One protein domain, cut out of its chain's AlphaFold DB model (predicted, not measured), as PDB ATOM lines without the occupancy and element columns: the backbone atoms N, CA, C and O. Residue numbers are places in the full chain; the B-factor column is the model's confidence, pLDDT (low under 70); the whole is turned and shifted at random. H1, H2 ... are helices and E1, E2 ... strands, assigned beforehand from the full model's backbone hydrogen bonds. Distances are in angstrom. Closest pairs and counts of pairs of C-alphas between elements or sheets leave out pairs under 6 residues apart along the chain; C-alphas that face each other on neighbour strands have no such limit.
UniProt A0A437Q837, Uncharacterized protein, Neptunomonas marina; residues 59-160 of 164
ATOM      1  N   GLU A  59     224.162 207.612 147.422       84.62
ATOM      2  CA  GLU A  59     222.706 207.526 147.361       84.62
ATOM      3  C   GLU A  59     222.205 206.297 148.124       84.62
ATOM      4  O   GLU A  59     221.329 206.412 148.978       84.62
ATOM      5  N   ALA A  60     222.807 205.130 147.892       86.81
ATOM      6  CA  ALA A  60     222.441 203.903 148.593       86.81
ATOM      7  C   ALA A  60     222.728 203.996 150.106       86.81
ATOM      8  O   ALA A  60     221.917 203.558 150.918       86.81
ATOM      9  N   LYS A  61     223.837 204.629 150.519       87.50
ATOM     10  CA  LYS A  61     224.135 204.897 151.940       87.50
ATOM     11  C   LYS A  61     223.126 205.844 152.579       87.50
ATOM     12  O   LYS A  61     222.817 205.700 153.762       87.50
ATOM     13  N   ARG A  62     222.629 206.819 151.815       88.44
ATOM     14  CA  ARG A  62     221.570 207.718 152.272       88.44
ATOM     15  C   ARG A  62     220.272 206.950 152.491       88.44
ATOM     16  O   ARG A  62     219.730 207.054 153.580       88.44
ATOM     17  N   VAL A  63     219.863 206.103 151.544       90.31
ATOM     18  CA  VAL A  63     218.691 205.225 151.724       90.31
ATOM     19  C   VAL A  63     218.844 204.325 152.942       90.31
ATOM     20  O   VAL A  63     217.925 204.238 153.744       90.31
ATOM     21  N   LEU A  64     220.016 203.719 153.139       89.88
ATOM     22  CA  LEU A  64     220.285 202.916 154.332       89.88
ATOM     23  C   LEU A  64     220.123 203.728 155.628       89.88
ATOM     24  O   LEU A  64     219.602 203.228 156.618       89.88
ATOM     25  N   THR A  65     220.565 204.985 155.628       89.69
ATOM     26  CA  THR A  65     220.414 205.880 156.784       89.69
ATOM     27  C   THR A  65     218.949 206.242 157.015       89.69
ATOM     28  O   THR A  65     218.479 206.174 158.147       89.69
ATOM     29  N   ASP A  66     218.226 206.572 155.948       91.44
ATOM     30  CA  ASP A  66     216.804 206.897 156.008       91.44
ATOM     31  C   ASP A  66     215.992 205.694 156.513       91.44
ATOM     32  O   ASP A  66     215.139 205.863 157.375       91.44
ATOM     33  N   LEU A  67     216.315 204.470 156.075       93.12
ATOM     34  CA  LEU A  67     215.685 203.238 156.561       93.12
ATOM     35  C   LEU A  67     215.901 202.999 158.051       93.12
ATOM     36  O   LEU A  67     214.980 202.552 158.722       93.12
ATOM     37  N   ARG A  68     217.097 203.289 158.578       90.44
ATOM     38  CA  ARG A  68     217.366 203.165 160.019       90.44
ATOM     39  C   ARG A  68     216.485 204.117 160.820       90.44
ATOM     40  O   ARG A  68     215.839 203.691 161.763       90.44
ATOM     41  N   ASN A  69     216.410 205.377 160.392       90.50
ATOM     42  CA  ASN A  69     215.559 206.369 161.049       90.50
ATOM     43  C   ASN A  69     214.073 206.003 160.930       90.50
ATOM     44  O   ASN A  69     213.308 206.175 161.872       90.50
ATOM     45  N   ALA A  70     213.665 205.491 159.767       92.06
ATOM     46  CA  ALA A  70     212.298 205.056 159.547       92.06
ATOM     47  C   ALA A  70     211.943 203.845 160.404       92.06
ATOM     48  O   ALA A  70     210.832 203.788 160.904       92.06
ATOM     49  N   ALA A  71     212.861 202.898 160.596       92.44
ATOM     50  CA  ALA A  71     212.610 201.720 161.414       92.44
ATOM     51  C   ALA A  71     212.176 202.099 162.837       92.44
ATOM     52  O   ALA A  71     211.178 201.567 163.319       92.44
ATOM     53  N   ASP A  72     212.850 203.075 163.451       89.69
ATOM     54  CA  ASP A  72     212.497 203.579 164.781       89.69
ATOM     55  C   ASP A  72     211.082 204.193 164.798       89.69
ATOM     56  O   ASP A  72     210.280 203.897 165.683       89.69
ATOM     57  N   GLU A  73     210.734 204.997 163.789       91.00
ATOM     58  CA  GLU A  73     209.415 205.642 163.685       91.00
ATOM     59  C   GLU A  73     208.287 204.635 163.389       91.00
ATOM     60  O   GLU A  73     207.184 204.710 163.940       91.00
ATOM     61  N   ILE A  74     208.556 203.648 162.532       92.06
ATOM     62  CA  ILE A  74     207.620 202.570 162.193       92.06
ATOM     63  C   ILE A  74     207.352 201.705 163.427       92.06
ATOM     64  O   ILE A  74     206.205 201.351 163.688       92.06
ATOM     65  N   GLN A  75     208.388 201.392 164.208       89.81
ATOM     66  CA  GLN A  75     208.232 200.668 165.468       89.81
ATOM     67  C   GLN A  75     207.479 201.489 166.512       89.81
ATOM     68  O   GLN A  75     206.618 200.950 167.201       89.81
ATOM     69  N   PHE A  76     207.757 202.789 166.610       87.88
ATOM     70  CA  PHE A  76     207.066 203.671 167.549       87.88
ATOM     71  C   PHE A  76     205.569 203.808 167.237       87.88
ATOM     72  O   PHE A  76     204.743 203.850 168.146       87.88
ATOM     73  N   SER A  77     205.217 203.863 165.953       86.56
ATOM     74  CA  SER A  77     203.828 203.987 165.491       86.56
ATOM     75  C   SER A  77     203.053 202.666 165.478       86.56
ATOM     76  O   SER A  77     201.828 202.683 165.333       86.56
ATOM     77  N   ALA A  78     203.727 201.524 165.634       84.50
ATOM     78  CA  ALA A  78     203.084 200.221 165.637       84.50
ATOM     79  C   ALA A  78     202.286 199.986 166.932       84.50
ATOM     80  O   ALA A  78     202.831 199.873 168.030       84.50
ATOM     81  N   GLU A  79     200.968 199.828 166.806       72.12
ATOM     82  CA  GLU A  79     200.119 199.334 167.893       72.12
ATOM     83  C   GLU A  79     200.248 197.802 167.992       72.12
ATOM     84  O   GLU A  79     199.423 197.041 167.480       72.12
ATOM     85  N   GLY A  80     201.329 197.323 168.613       73.75
ATOM     86  CA  GLY A  80     201.649 195.893 168.685       73.75
ATOM     87  C   GLY A  80     202.350 195.399 167.416       73.75
ATOM     88  O   GLY A  80     203.409 195.905 167.073       73.75
ATOM     89  N   THR A  81     201.787 194.401 166.724       69.31
ATOM     90  CA  THR A  81     202.377 193.813 165.496       69.31
ATOM     91  C   THR A  81     201.821 194.414 164.202       69.31
ATOM     92  O   THR A  81     202.082 193.902 163.113       69.31
ATOM     93  N   ASN A  82     200.999 195.461 164.295       84.81
ATOM     94  CA  ASN A  82     200.350 196.050 163.131       84.81
ATOM     95  C   ASN A  82     201.172 197.218 162.579       84.81
ATOM     96  O   ASN A  82     200.905 198.380 162.881       84.81
ATOM     97  N   TYR A  83     202.190 196.900 161.781       91.38
ATOM     98  CA  TYR A  83     203.011 197.926 161.148       91.38
ATOM     99  C   TYR A  83     202.255 198.643 160.008       91.38
ATOM    100  O   TYR A  83     201.475 198.011 159.288       91.38
ATOM    101  N   PRO A  84     202.503 199.941 159.772       92.94
ATOM    102  CA  PRO A  84     201.838 200.739 158.736       92.94
ATOM    103  C   PRO A  84     202.043 200.210 157.308       92.94
ATOM    104  O   PRO A  84     203.024 199.542 156.980       92.94
ATOM    105  N   SER A  85     201.115 200.525 156.414       93.75
ATOM    106  CA  SER A  85     201.238 200.282 154.972       93.75
ATOM    107  C   SER A  85     202.155 201.307 154.289       93.75
ATOM    108  O   SER A  85     202.328 202.421 154.779       93.75
ATOM    109  N   ILE A  86     202.679 200.993 153.094       93.50
ATOM    110  CA  ILE A  86     203.473 201.950 152.290       93.50
ATOM    111  C   ILE A  86     202.723 203.267 152.052       93.50
ATOM    112  O   ILE A  86     203.319 204.342 152.082       93.50
ATOM    113  N   THR A  87     201.410 203.202 151.837       92.44
ATOM    114  CA  THR A  87     200.570 204.389 151.624       92.44
ATOM    115  C   THR A  87     200.510 205.278 152.868       92.44
ATOM    116  O   THR A  87     200.475 206.502 152.745       92.44
ATOM    117  N   GLU A  88     200.504 204.692 154.064       92.94
ATOM    118  CA  GLU A  88     200.547 205.443 155.324       92.94
ATOM    119  C   GLU A  88     201.922 206.062 155.551       92.94
ATOM    120  O   GLU A  88     201.994 207.259 155.814       92.94
ATOM    121  N   LEU A  89     203.000 205.308 155.312       92.94
ATOM    122  CA  LEU A  89     204.372 205.829 155.375       92.94
ATOM    123  C   LEU A  89     204.590 206.999 154.409       92.94
ATOM    124  O   LEU A  89     205.223 207.996 154.751       92.94
ATOM    125  N   GLN A  90     204.003 206.915 153.214       92.00
ATOM    126  CA  GLN A  90     203.981 208.010 152.245       92.00
ATOM    127  C   GLN A  90     203.205 209.225 152.749       92.00
ATOM    128  O   GLN A  90     203.636 210.354 152.522       92.00
ATOM    129  N   ARG A  91     202.068 209.013 153.420       91.12
ATOM    130  CA  ARG A  91     201.251 210.090 153.994       91.12
ATOM    131  C   ARG A  91     201.963 210.794 155.147       91.12
ATOM    132  O   ARG A  91     201.774 211.992 155.315       91.12
ATOM    133  N   TRP A  92     202.762 210.065 155.918       91.25
ATOM    134  CA  TRP A  92     203.598 210.614 156.989       91.25
ATOM    135  C   TRP A  92     204.872 211.284 156.474       91.25
ATOM    136  O   TRP A  92     205.662 211.777 157.270       91.25
ATOM    137  N   GLU A  93     205.077 211.291 155.153       90.50
ATOM    138  CA  GLU A  93     206.282 211.811 154.513       90.50
ATOM    139  C   GLU A  93     207.571 211.199 155.088       90.50
ATOM    140  O   GLU A  93     208.615 211.848 155.108       90.50
ATOM    141  N   LEU A  94     207.523 209.923 155.496       90.50
ATOM    142  CA  LEU A  94     208.662 209.230 156.088       90.50
ATOM    143  C   LEU A  94     209.664 208.800 154.998       90.50
ATOM    144  O   LEU A  94     209.321 207.976 154.144       90.50
ATOM    145  N   PRO A  95     210.906 209.316 154.971       90.88
ATOM    146  CA  PRO A  95     211.935 208.821 154.057       90.88
ATOM    147  C   PRO A  95     212.327 207.377 154.416       90.88
ATOM    148  O   PRO A  95     212.285 207.032 155.589       90.88
ATOM    149  N   PRO A  96     212.731 206.524 153.458       90.62
ATOM    150  CA  PRO A  96     212.797 206.753 152.013       90.62
ATOM    151  C   PRO A  96     211.461 206.497 151.282       90.62
ATOM    152  O   PRO A  96     211.437 206.465 150.052       90.62
ATOM    153  N   PHE A  97     210.358 206.283 152.006       92.00
ATOM    154  CA  PHE A  97     209.049 205.933 151.438       92.00
ATOM    155  C   PHE A  97     208.311 207.132 150.831       92.00
ATOM    156  O   PHE A  97     207.477 206.960 149.941       92.00
ATOM    157  N   ALA A  98     208.606 208.337 151.318       87.62
ATOM    158  CA  ALA A  98     207.997 209.587 150.891       87.62
ATOM    159  C   ALA A  98     208.200 209.896 149.396       87.62
ATOM    160  O   ALA A  98     209.204 209.544 148.783       87.62
ATOM    161  N   LYS A  99     207.239 210.622 148.813       80.50
ATOM    162  CA  LYS A  99     207.257 211.059 147.400       80.50
ATOM    163  C   LYS A  99     207.677 212.526 147.224       80.50
ATOM    164  O   LYS A  99     207.574 213.074 146.127       80.50
ATOM    165  N   THR A 100     208.113 213.171 148.301       70.69
ATOM    166  CA  THR A 100     208.437 214.600 148.358       70.69
ATOM    167  C   THR A 100     209.727 214.899 147.567       70.69
ATOM    168  O   THR A 100     210.640 214.065 147.541       70.69
ATOM    169  N   PRO A 101     209.852 216.068 146.905       56.06
ATOM    170  CA  PRO A 101     211.065 216.428 146.170       56.06
ATOM    171  C   PRO A 101     212.319 216.364 147.057       56.06
ATOM    172  O   PRO A 101     212.364 216.983 148.116       56.06
ATOM    173  N   GLY A 102     213.348 215.629 146.621       60.03
ATOM    174  CA  GLY A 102     214.598 215.436 147.374       60.03
ATOM    175  C   GLY A 102     214.728 214.081 148.083       60.03
ATOM    176  O   GLY A 102     215.814 213.773 148.582       60.03
ATOM    177  N   VAL A 103     213.670 213.263 148.079       61.38
ATOM    178  CA  VAL A 103     213.710 211.836 148.437       61.38
ATOM    179  C   VAL A 103     214.097 211.022 147.201       61.38
ATOM    180  O   VAL A 103     213.699 211.351 146.082       61.38
ATOM    181  N   ILE A 104     214.932 209.995 147.378       61.34
ATOM    182  CA  ILE A 104     215.498 209.217 146.271       61.34
ATOM    183  C   ILE A 104     214.388 208.350 145.650       61.34
ATOM    184  O   ILE A 104     214.122 207.239 146.099       61.34
ATOM    185  N   SER A 105     213.767 208.849 144.580       65.06
ATOM    186  CA  SER A 105     212.640 208.218 143.874       65.06
ATOM    187  C   SER A 105     213.004 206.969 143.062       65.06
ATOM    188  O   SER A 105     212.155 206.422 142.361       65.06
ATOM    189  N   GLN A 106     214.258 206.518 143.123       79.19
ATOM    190  CA  GLN A 106     214.739 205.373 142.346       79.19
ATOM    191  C   GLN A 106     214.292 204.021 142.922       79.19
ATOM    192  O   GLN A 106     214.573 202.996 142.311       79.19
ATOM    193  N   TYR A 107     213.625 204.007 144.080       87.94
ATOM    194  CA  TYR A 107     213.126 202.795 144.725       87.94
ATOM    195  C   TYR A 107     211.608 202.712 144.654       87.94
ATOM    196  O   TYR A 107     210.904 203.659 145.010       87.94
ATOM    197  N   VAL A 108     211.108 201.553 144.236       90.06
ATOM    198  CA  VAL A 108     209.703 201.189 144.408       90.06
ATOM    199  C   VAL A 108     209.589 200.366 145.676       90.06
ATOM    200  O   VAL A 108     210.181 199.293 145.782       90.06
ATOM    201  N   TRP A 109     208.848 200.913 146.633       92.06
ATOM    202  CA  TRP A 109     208.606 200.289 147.920       92.06
ATOM    203  C   TRP A 109     207.310 199.499 147.902       92.06
ATOM    204  O   TRP A 109     206.275 200.023 147.482       92.06
ATOM    205  N   ASP A 110     207.374 198.282 148.420       92.38
ATOM    206  CA  ASP A 110     206.218 197.441 148.682       92.38
ATOM    207  C   ASP A 110     206.302 196.831 150.083       92.38
ATOM    208  O   ASP A 110     207.381 196.731 150.676       92.38
ATOM    209  N   LYS A 111     205.149 196.447 150.626       92.38
ATOM    210  CA  LYS A 111     205.046 195.732 151.895       92.38
ATOM    211  C   LYS A 111     204.694 194.278 151.592       92.38
ATOM    212  O   LYS A 111     203.536 193.969 151.323       92.38
ATOM    213  N   VAL A 112     205.709 193.416 151.604       90.31
ATOM    214  CA  VAL A 112     205.587 192.004 151.201       90.31
ATOM    215  C   VAL A 112     204.912 191.185 152.302       90.31
ATOM    216  O   VAL A 112     204.057 190.349 152.019       90.31
ATOM    217  N   GLU A 113     205.239 191.481 153.560       89.06
ATOM    218  CA  GLU A 113     204.685 190.824 154.749       89.06
ATOM    219  C   GLU A 113     204.359 191.851 155.838       89.06
ATOM    220  O   GLU A 113     204.615 193.047 155.685       89.06
ATOM    221  N   HIS A 114     203.757 191.417 156.950       88.75
ATOM    222  CA  HIS A 114     203.257 192.342 157.969       88.75
ATOM    223  C   HIS A 114     204.351 193.219 158.594       88.75
ATOM    224  O   HIS A 114     204.048 194.341 158.988       88.75
ATOM    225  N   ASP A 115     205.590 192.739 158.651       90.81
ATOM    226  CA  ASP A 115     206.789 193.338 159.251       90.81
ATOM    227  C   ASP A 115     207.931 193.501 158.239       90.81
ATOM    228  O   ASP A 115     209.051 193.830 158.628       90.81
ATOM    229  N   CYS A 116     207.651 193.301 156.948       92.12
ATOM    230  CA  CYS A 116     208.655 193.353 155.900       92.12
ATOM    231  C   CYS A 116     208.333 194.377 154.814       92.12
ATOM    232  O   CYS A 116     207.299 194.310 154.138       92.12
ATOM    233  N   TYR A 117     209.288 195.273 154.587       93.62
ATOM    234  CA  TYR A 117     209.263 196.258 153.517       93.62
ATOM    235  C   TYR A 117     210.396 195.999 152.532       93.62
ATOM    236  O   TYR A 117     211.558 195.890 152.923       93.62
ATOM    237  N   LEU A 118     210.065 195.964 151.245       92.94
ATOM    238  CA  LEU A 118     211.003 195.717 150.157       92.94
ATOM    239  C   LEU A 118     211.105 196.955 149.266       92.94
ATOM    240  O   LEU A 118     210.103 197.452 148.758       92.94
ATOM    241  N   GLY A 119     212.324 197.438 149.063       92.12
ATOM    242  CA  GLY A 119     212.660 198.536 148.167       92.12
ATOM    243  C   GLY A 119     213.426 198.021 146.961       92.12
ATOM    244  O   GLY A 119     214.621 197.730 147.049       92.12
ATOM    245  N   VAL A 120     212.758 197.944 145.812       90.00
ATOM    246  CA  VAL A 120     213.378 197.502 144.561       90.00
ATOM    247  C   VAL A 120     213.925 198.714 143.813       90.00
ATOM    248  O   VAL A 120     213.172 199.637 143.496       90.00
ATOM    249  N   SER A 121     215.233 198.732 143.535       88.38
ATOM    250  CA  SER A 121     215.826 199.783 142.710       88.38
ATOM    251  C   SER A 121     215.387 199.658 141.254       88.38
ATOM    252  O   SER A 121     215.426 198.574 140.682       88.38
ATOM    253  N   GLN A 122     215.020 200.783 140.650       85.69
ATOM    254  CA  GLN A 122     214.720 200.908 139.221       85.69
ATOM    255  C   GLN A 122     215.961 201.247 138.387       85.69
ATOM    256  O   GLN A 122     215.881 201.353 137.164       85.69
ATOM    257  N   GLN A 123     217.104 201.462 139.039       82.75
ATOM    258  CA  GLN A 123     218.367 201.753 138.379       82.75
ATOM    259  C   GLN A 123     219.230 200.493 138.327       82.75
ATOM    260  O   GLN A 123     219.476 199.853 139.346       82.75
ATOM    261  N   GLU A 124     219.734 200.175 137.138       79.62
ATOM    262  CA  GLU A 124     220.634 199.045 136.941       79.62
ATOM    263  C   GLU A 124     221.914 199.202 137.781       79.62
ATOM    264  O   GLU A 124     222.525 200.274 137.829       79.62
ATOM    265  N   GLY A 125     222.303 198.130 138.476       78.00
ATOM    266  CA  GLY A 125     223.482 198.101 139.346       78.00
ATOM    267  C   GLY A 125     223.312 198.778 140.713       78.00
ATOM    268  O   GLY A 125     224.241 198.734 141.520       78.00
ATOM    269  N   SER A 126     222.154 199.377 141.003       83.75
ATOM    270  CA  SER A 126     221.831 199.874 142.344       83.75
ATOM    271  C   SER A 126     221.312 198.739 143.238       83.75
ATOM    272  O   SER A 126     220.565 197.885 142.765       83.75
ATOM    273  N   PRO A 127     221.677 198.713 144.533       88.81
ATOM    274  CA  PRO A 127     221.253 197.649 145.437       88.81
ATOM    275  C   PRO A 127     219.766 197.767 145.774       88.81
ATOM    276  O   PRO A 127     219.266 198.867 145.963       88.81
ATOM    277  N   HIS A 128     219.087 196.639 145.919       90.31
ATOM    278  CA  HIS A 128     217.769 196.503 146.527       90.31
ATOM    279  C   HIS A 128     217.900 196.474 148.053       90.31
ATOM    280  O   HIS A 128     218.928 196.047 148.584       90.31
ATOM    281  N   PHE A 129     216.860 196.918 148.756       91.62
ATOM    282  CA  PHE A 129     216.831 196.988 150.216       91.62
ATOM    283  C   PHE A 129     215.634 196.247 150.785       91.62
ATOM    284  O   PHE A 129     214.557 196.258 150.199       91.62
ATOM    285  N   MET A 130     215.818 195.649 151.954       92.94
ATOM    286  CA  MET A 130     214.764 194.993 152.711       92.94
ATOM    287  C   MET A 130     214.873 195.428 154.165       92.94
ATOM    288  O   MET A 130     215.958 195.383 154.742       92.94
ATOM    289  N   LEU A 131     213.759 195.873 154.738       93.19
ATOM    290  CA  LEU A 131     213.618 196.210 156.147       93.19
ATOM    291  C   LEU A 131     212.680 195.186 156.784       93.19
ATOM    292  O   LEU A 131     211.518 195.109 156.395       93.19
ATOM    293  N   LEU A 132     213.199 194.439 157.753       92.31
ATOM    294  CA  LEU A 132     212.473 193.461 158.554       92.31
ATOM    295  C   LEU A 132     212.348 193.970 159.996       92.31
ATOM    296  O   LEU A 132     213.324 194.475 160.556       92.31
ATOM    297  N   LEU A 133     211.153 193.865 160.577       90.69
ATOM    298  CA  LEU A 133     210.817 194.357 161.917       90.69
ATOM    299  C   LEU A 133     210.325 193.213 162.828       90.69
ATOM    300  O   LEU A 133     209.229 193.273 163.388       90.69
ATOM    301  N   ASP A 134     211.148 192.184 163.014       85.75
ATOM    302  CA  ASP A 134     210.869 190.991 163.828       85.75
ATOM    303  C   ASP A 134     211.329 191.158 165.292       85.75
ATOM    304  O   ASP A 134     212.006 190.317 165.883       85.75
ATOM    305  N   GLY A 135     210.944 192.283 165.901       82.00
ATOM    306  CA  GLY A 135     211.331 192.687 167.257       82.00
ATOM    307  C   GLY A 135     212.496 193.675 167.263       82.00
ATOM    308  O   GLY A 135     212.342 194.783 167.771       82.00
ATOM    309  N   GLU A 136     213.626 193.325 166.645       84.50
ATOM    310  CA  GLU A 136     214.704 194.278 166.355       84.50
ATOM    311  C   GLU A 136     214.705 194.648 164.869       84.50
ATOM    312  O   GLU A 136     214.506 193.784 164.019       84.50
ATOM    313  N   PRO A 137     214.950 195.919 164.511       89.12
ATOM    314  CA  PRO A 137     214.967 196.306 163.115       89.12
ATOM    315  C   PRO A 137     216.214 195.753 162.420       89.12
ATOM    316  O   PRO A 137     217.358 195.944 162.852       89.12
ATOM    317  N   HIS A 138     216.002 195.065 161.307       90.06
ATOM    318  CA  HIS A 138     217.053 194.464 160.502       90.06
ATOM    319  C   HIS A 138     216.958 194.952 159.064       90.06
ATOM    320  O   HIS A 138     215.929 194.818 158.409       90.06
ATOM    321  N   ILE A 139     218.059 195.510 158.561       91.06
ATOM    322  CA  ILE A 139     218.143 195.975 157.180       91.06
ATOM    323  C   ILE A 139     219.080 195.052 156.415       91.06
ATOM    324  O   ILE A 139     220.204 194.787 156.842       91.06
ATOM    325  N   TYR A 140     218.616 194.588 155.268       90.81
ATOM    326  CA  TYR A 140     219.368 193.773 154.331       90.81
ATOM    327  C   TYR A 140     219.455 194.498 152.994       90.81
ATOM    328  O   TYR A 140     218.571 195.281 152.634       90.81
ATOM    329  N   TRP A 141     220.514 194.233 152.238       90.00
ATOM    330  CA  TRP A 141     220.640 194.730 150.876       90.00
ATOM    331  C   TRP A 141     221.290 193.697 149.960       90.00
ATOM    332  O   TRP A 141     222.099 192.875 150.395       90.00
ATOM    333  N   SER A 142     220.938 193.746 148.680       87.62
ATOM    334  CA  SER A 142     221.500 192.879 147.645       87.62
ATOM    335  C   SER A 142     221.550 193.612 146.313       87.62
ATOM    336  O   SER A 142     220.702 194.449 146.033       87.62
ATOM    337  N   THR A 143     222.537 193.313 145.477       84.81
ATOM    338  CA  THR A 143     222.566 193.776 144.079       84.81
ATOM    339  C   THR A 143     221.897 192.790 143.124       84.81
ATOM    340  O   THR A 143     221.866 193.041 141.925       84.81
ATOM    341  N   ASP A 144     221.416 191.656 143.636       76.94
ATOM    342  CA  ASP A 144     220.696 190.655 142.857       76.94
ATOM    343  C   ASP A 144     219.200 190.989 142.790       76.94
ATOM    344  O   ASP A 144     218.599 191.440 143.766       76.94
ATOM    345  N   THR A 145     218.595 190.729 141.636       67.25
ATOM    346  CA  THR A 145     217.184 190.989 141.324       67.25
ATOM    347  C   THR A 145     216.280 189.799 141.655       67.25
ATOM    348  O   THR A 145     215.174 189.700 141.120       67.25
ATOM    349  N   ALA A 146     216.753 188.850 142.468       67.88
ATOM    350  CA  ALA A 146     215.986 187.663 142.817       67.88
ATOM    351  C   ALA A 146     214.613 188.066 143.396       67.88
ATOM    352  O   ALA A 146     214.552 188.918 144.289       67.88
ATOM    353  N   PRO A 147     213.502 187.496 142.894       67.12
ATOM    354  CA  PRO A 147     212.175 187.837 143.379       67.12
ATOM    355  C   PRO A 147     212.040 187.416 144.843       67.12
ATOM    356  O   PRO A 147     212.062 186.228 145.166       67.12
ATOM    357  N   VAL A 148     211.885 188.399 145.727       74.69
ATOM    358  CA  VAL A 148     211.621 188.165 147.146       74.69
ATOM    359  C   VAL A 148     210.124 187.945 147.311       74.69
ATOM    360  O   VAL A 148     209.323 188.843 147.067       74.69
ATOM    361  N   THR A 149     209.753 186.721 147.671       72.25
ATOM    362  CA  THR A 149     208.362 186.332 147.967       72.25
ATOM    363  C   THR A 149     208.132 186.067 149.450       72.25
ATOM    364  O   THR A 149     206.986 186.028 149.879       72.25
ATOM    365  N   ASP A 150     209.218 185.901 150.203       79.62
ATOM    366  CA  ASP A 150     209.244 185.630 151.633       79.62
ATOM    367  C   ASP A 150     210.507 186.294 152.199       79.62
ATOM    368  O   ASP A 150     211.614 186.077 151.689       79.62
ATOM    369  N   CYS A 151     210.331 187.143 153.204       81.62
ATOM    370  CA  CYS A 151     211.395 187.942 153.801       81.62
ATOM    371  C   CYS A 151     212.227 187.182 154.839       81.62
ATOM    372  O   CYS A 151     213.298 187.648 155.236       81.62
ATOM    373  N   HIS A 152     211.755 186.008 155.257       79.56
ATOM    374  CA  HIS A 152     212.419 185.122 156.207       79.56
ATOM    375  C   HIS A 152     213.176 183.979 155.523       79.56
ATOM    376  O   HIS A 152     213.889 183.223 156.192       79.56
ATOM    377  N   GLN A 153     213.061 183.834 154.199       73.06
ATOM    378  CA  GLN A 153     213.898 182.891 153.467       73.06
ATOM    379  C   GLN A 153     215.374 183.256 153.586       73.06
ATOM    380  O   GLN A 153     215.757 184.419 153.706       73.06
ATOM    381  N   ASN A 154     216.217 182.225 153.541       61.84
ATOM    382  CA  ASN A 154     217.662 182.375 153.605       61.84
ATOM    383  C   ASN A 154     218.168 182.929 152.266       61.84
ATOM    384  O   ASN A 154     218.644 182.195 151.403       61.84
ATOM    385  N   LEU A 155     217.949 184.223 152.070       69.31
ATOM    386  CA  LEU A 155     218.412 184.976 150.925       69.31
ATOM    387  C   LEU A 155     219.905 185.271 151.117       69.31
ATOM    388  O   LEU A 155     220.329 185.618 152.219       69.31
ATOM    389  N   ASP A 156     220.695 185.216 150.041       76.44
ATOM    390  CA  ASP A 156     222.120 185.603 150.033       76.44
ATOM    391  C   ASP A 156     222.313 187.135 150.154       76.44
ATOM    392  O   ASP A 156     223.178 187.749 149.527       76.44
ATOM    393  N   TRP A 157     221.461 187.793 150.940       84.44
ATOM    394  CA  TRP A 157     221.457 189.231 151.145       84.44
ATOM    395  C   TRP A 157     222.420 189.620 152.260       84.44
ATOM    396  O   TRP A 157     222.598 188.931 153.265       84.44
ATOM    397  N   ILE A 158     223.035 190.785 152.101       84.00
ATOM    398  CA  ILE A 158     224.015 191.288 153.050       84.00
ATOM    399  C   ILE A 158     223.268 192.023 154.162       84.00
ATOM    400  O   ILE A 158     222.672 193.076 153.933       84.00
ATOM    401  N   LYS A 159     223.324 191.478 155.382       84.81
ATOM    402  CA  LYS A 159     222.799 192.140 156.584       84.81
ATOM    403  C   LYS A 159     223.649 193.364 156.923       84.81
ATOM    404  O   LYS A 159     224.873 193.272 157.056       84.81
ATOM    405  N   ASP A 160     222.996 194.506 157.085       80.94
ATOM    406  CA  ASP A 160     223.621 195.714 157.602       80.94
ATOM    407  C   ASP A 160     224.051 195.511 159.060       80.94
ATOM    408  O   ASP A 160     223.358 194.877 159.858       80.94
TER     409      ASP A 160
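This is residues 59 to 160 of the 164 residues of an uncharacterized protein of Neptunomonas marina (UniProt A0A437Q837). A twisted sheet of four strands has one long helix, H1, packed along one face, over E3, with the short helix H2 by the sheet's E1 edge; the unnamed last stretch, residues 143 to 160, loops over the other face and comes back beside E4. The printed part has 102 residues with two named helices and four named strands, in the order H1 H2 E1 E2 E3 E4. The sheet's order is E1 E2 E3 E4, antiparallel throughout, and the class is mixed, helices and strands. The whole is compact, with a radius of gyration of the C-alphas of 12.6 A and spans of 35 by 34 by 20 A.

Begin with the sheet: find C-alpha 107 at (213.126, 202.795, 144.725), where E1, residues 107 to 113, starts its 17.7 A. E2 is residues 116 to 121, 16.3 A, and E3 is residues 128 to 134, 19.4 A. E4, residues 136 to 142, runs 20.0 A and ends at C-alpha 142, (221.500, 192.879, 147.645). Now go back to C-alpha 59 at (222.706, 207.526, 147.361); from there H1, residues 59 to 77, runs 26.4 A. H2 is residues 86 to 91, 8.6 A.

The four strands form a meander, each strand the antiparallel neighbour of the one before, and E1 and E4 are its edge strands. In the hairpin of E1 and E2, look at N 110 and O 118, 2.9 A apart. In the hairpin of E2 and E3, N 119 and O 129 are 2.8 A apart, and in that of E3 and E4, N 132 and O 138 are 2.8 A apart; these pairs are within hydrogen-bond range. E1 and E4 are apart. H1 is on one face of the sheet, at a height over the sheet of 8.7 A; the two are arranged in two layers, a helix on one face of a sheet. It lies over E3 and runs along the strands, at 23 degrees to E3 on the local plane. Its closest C-alphas to E4 are those of Ala 71 and Pro 137, 6.1 A apart. H2 only grazes the sheet, with residues 86 to 90; its closest C-alphas to E1 are those of Ile 86 and Asp 110, 6.4 A. H1 and H2 are only just apart, at 8.2 A. In H1 and H2 every O i to N i+4 pair is within hydrogen-bond range.

The two C-alphas farthest apart are those of Glu 79 and Glu 124, 37.1 A. The printed part has no cut. The link from H2 to E1, 15 residues, is long. After E4, residues 158 to 159 pair antiparallel with residues 140 to 141 of E4. The mean pLDDT of the printed part is 84.9; look for values under 70 at residues 81, 101 to 105, 145 to 147 and 154 to 155.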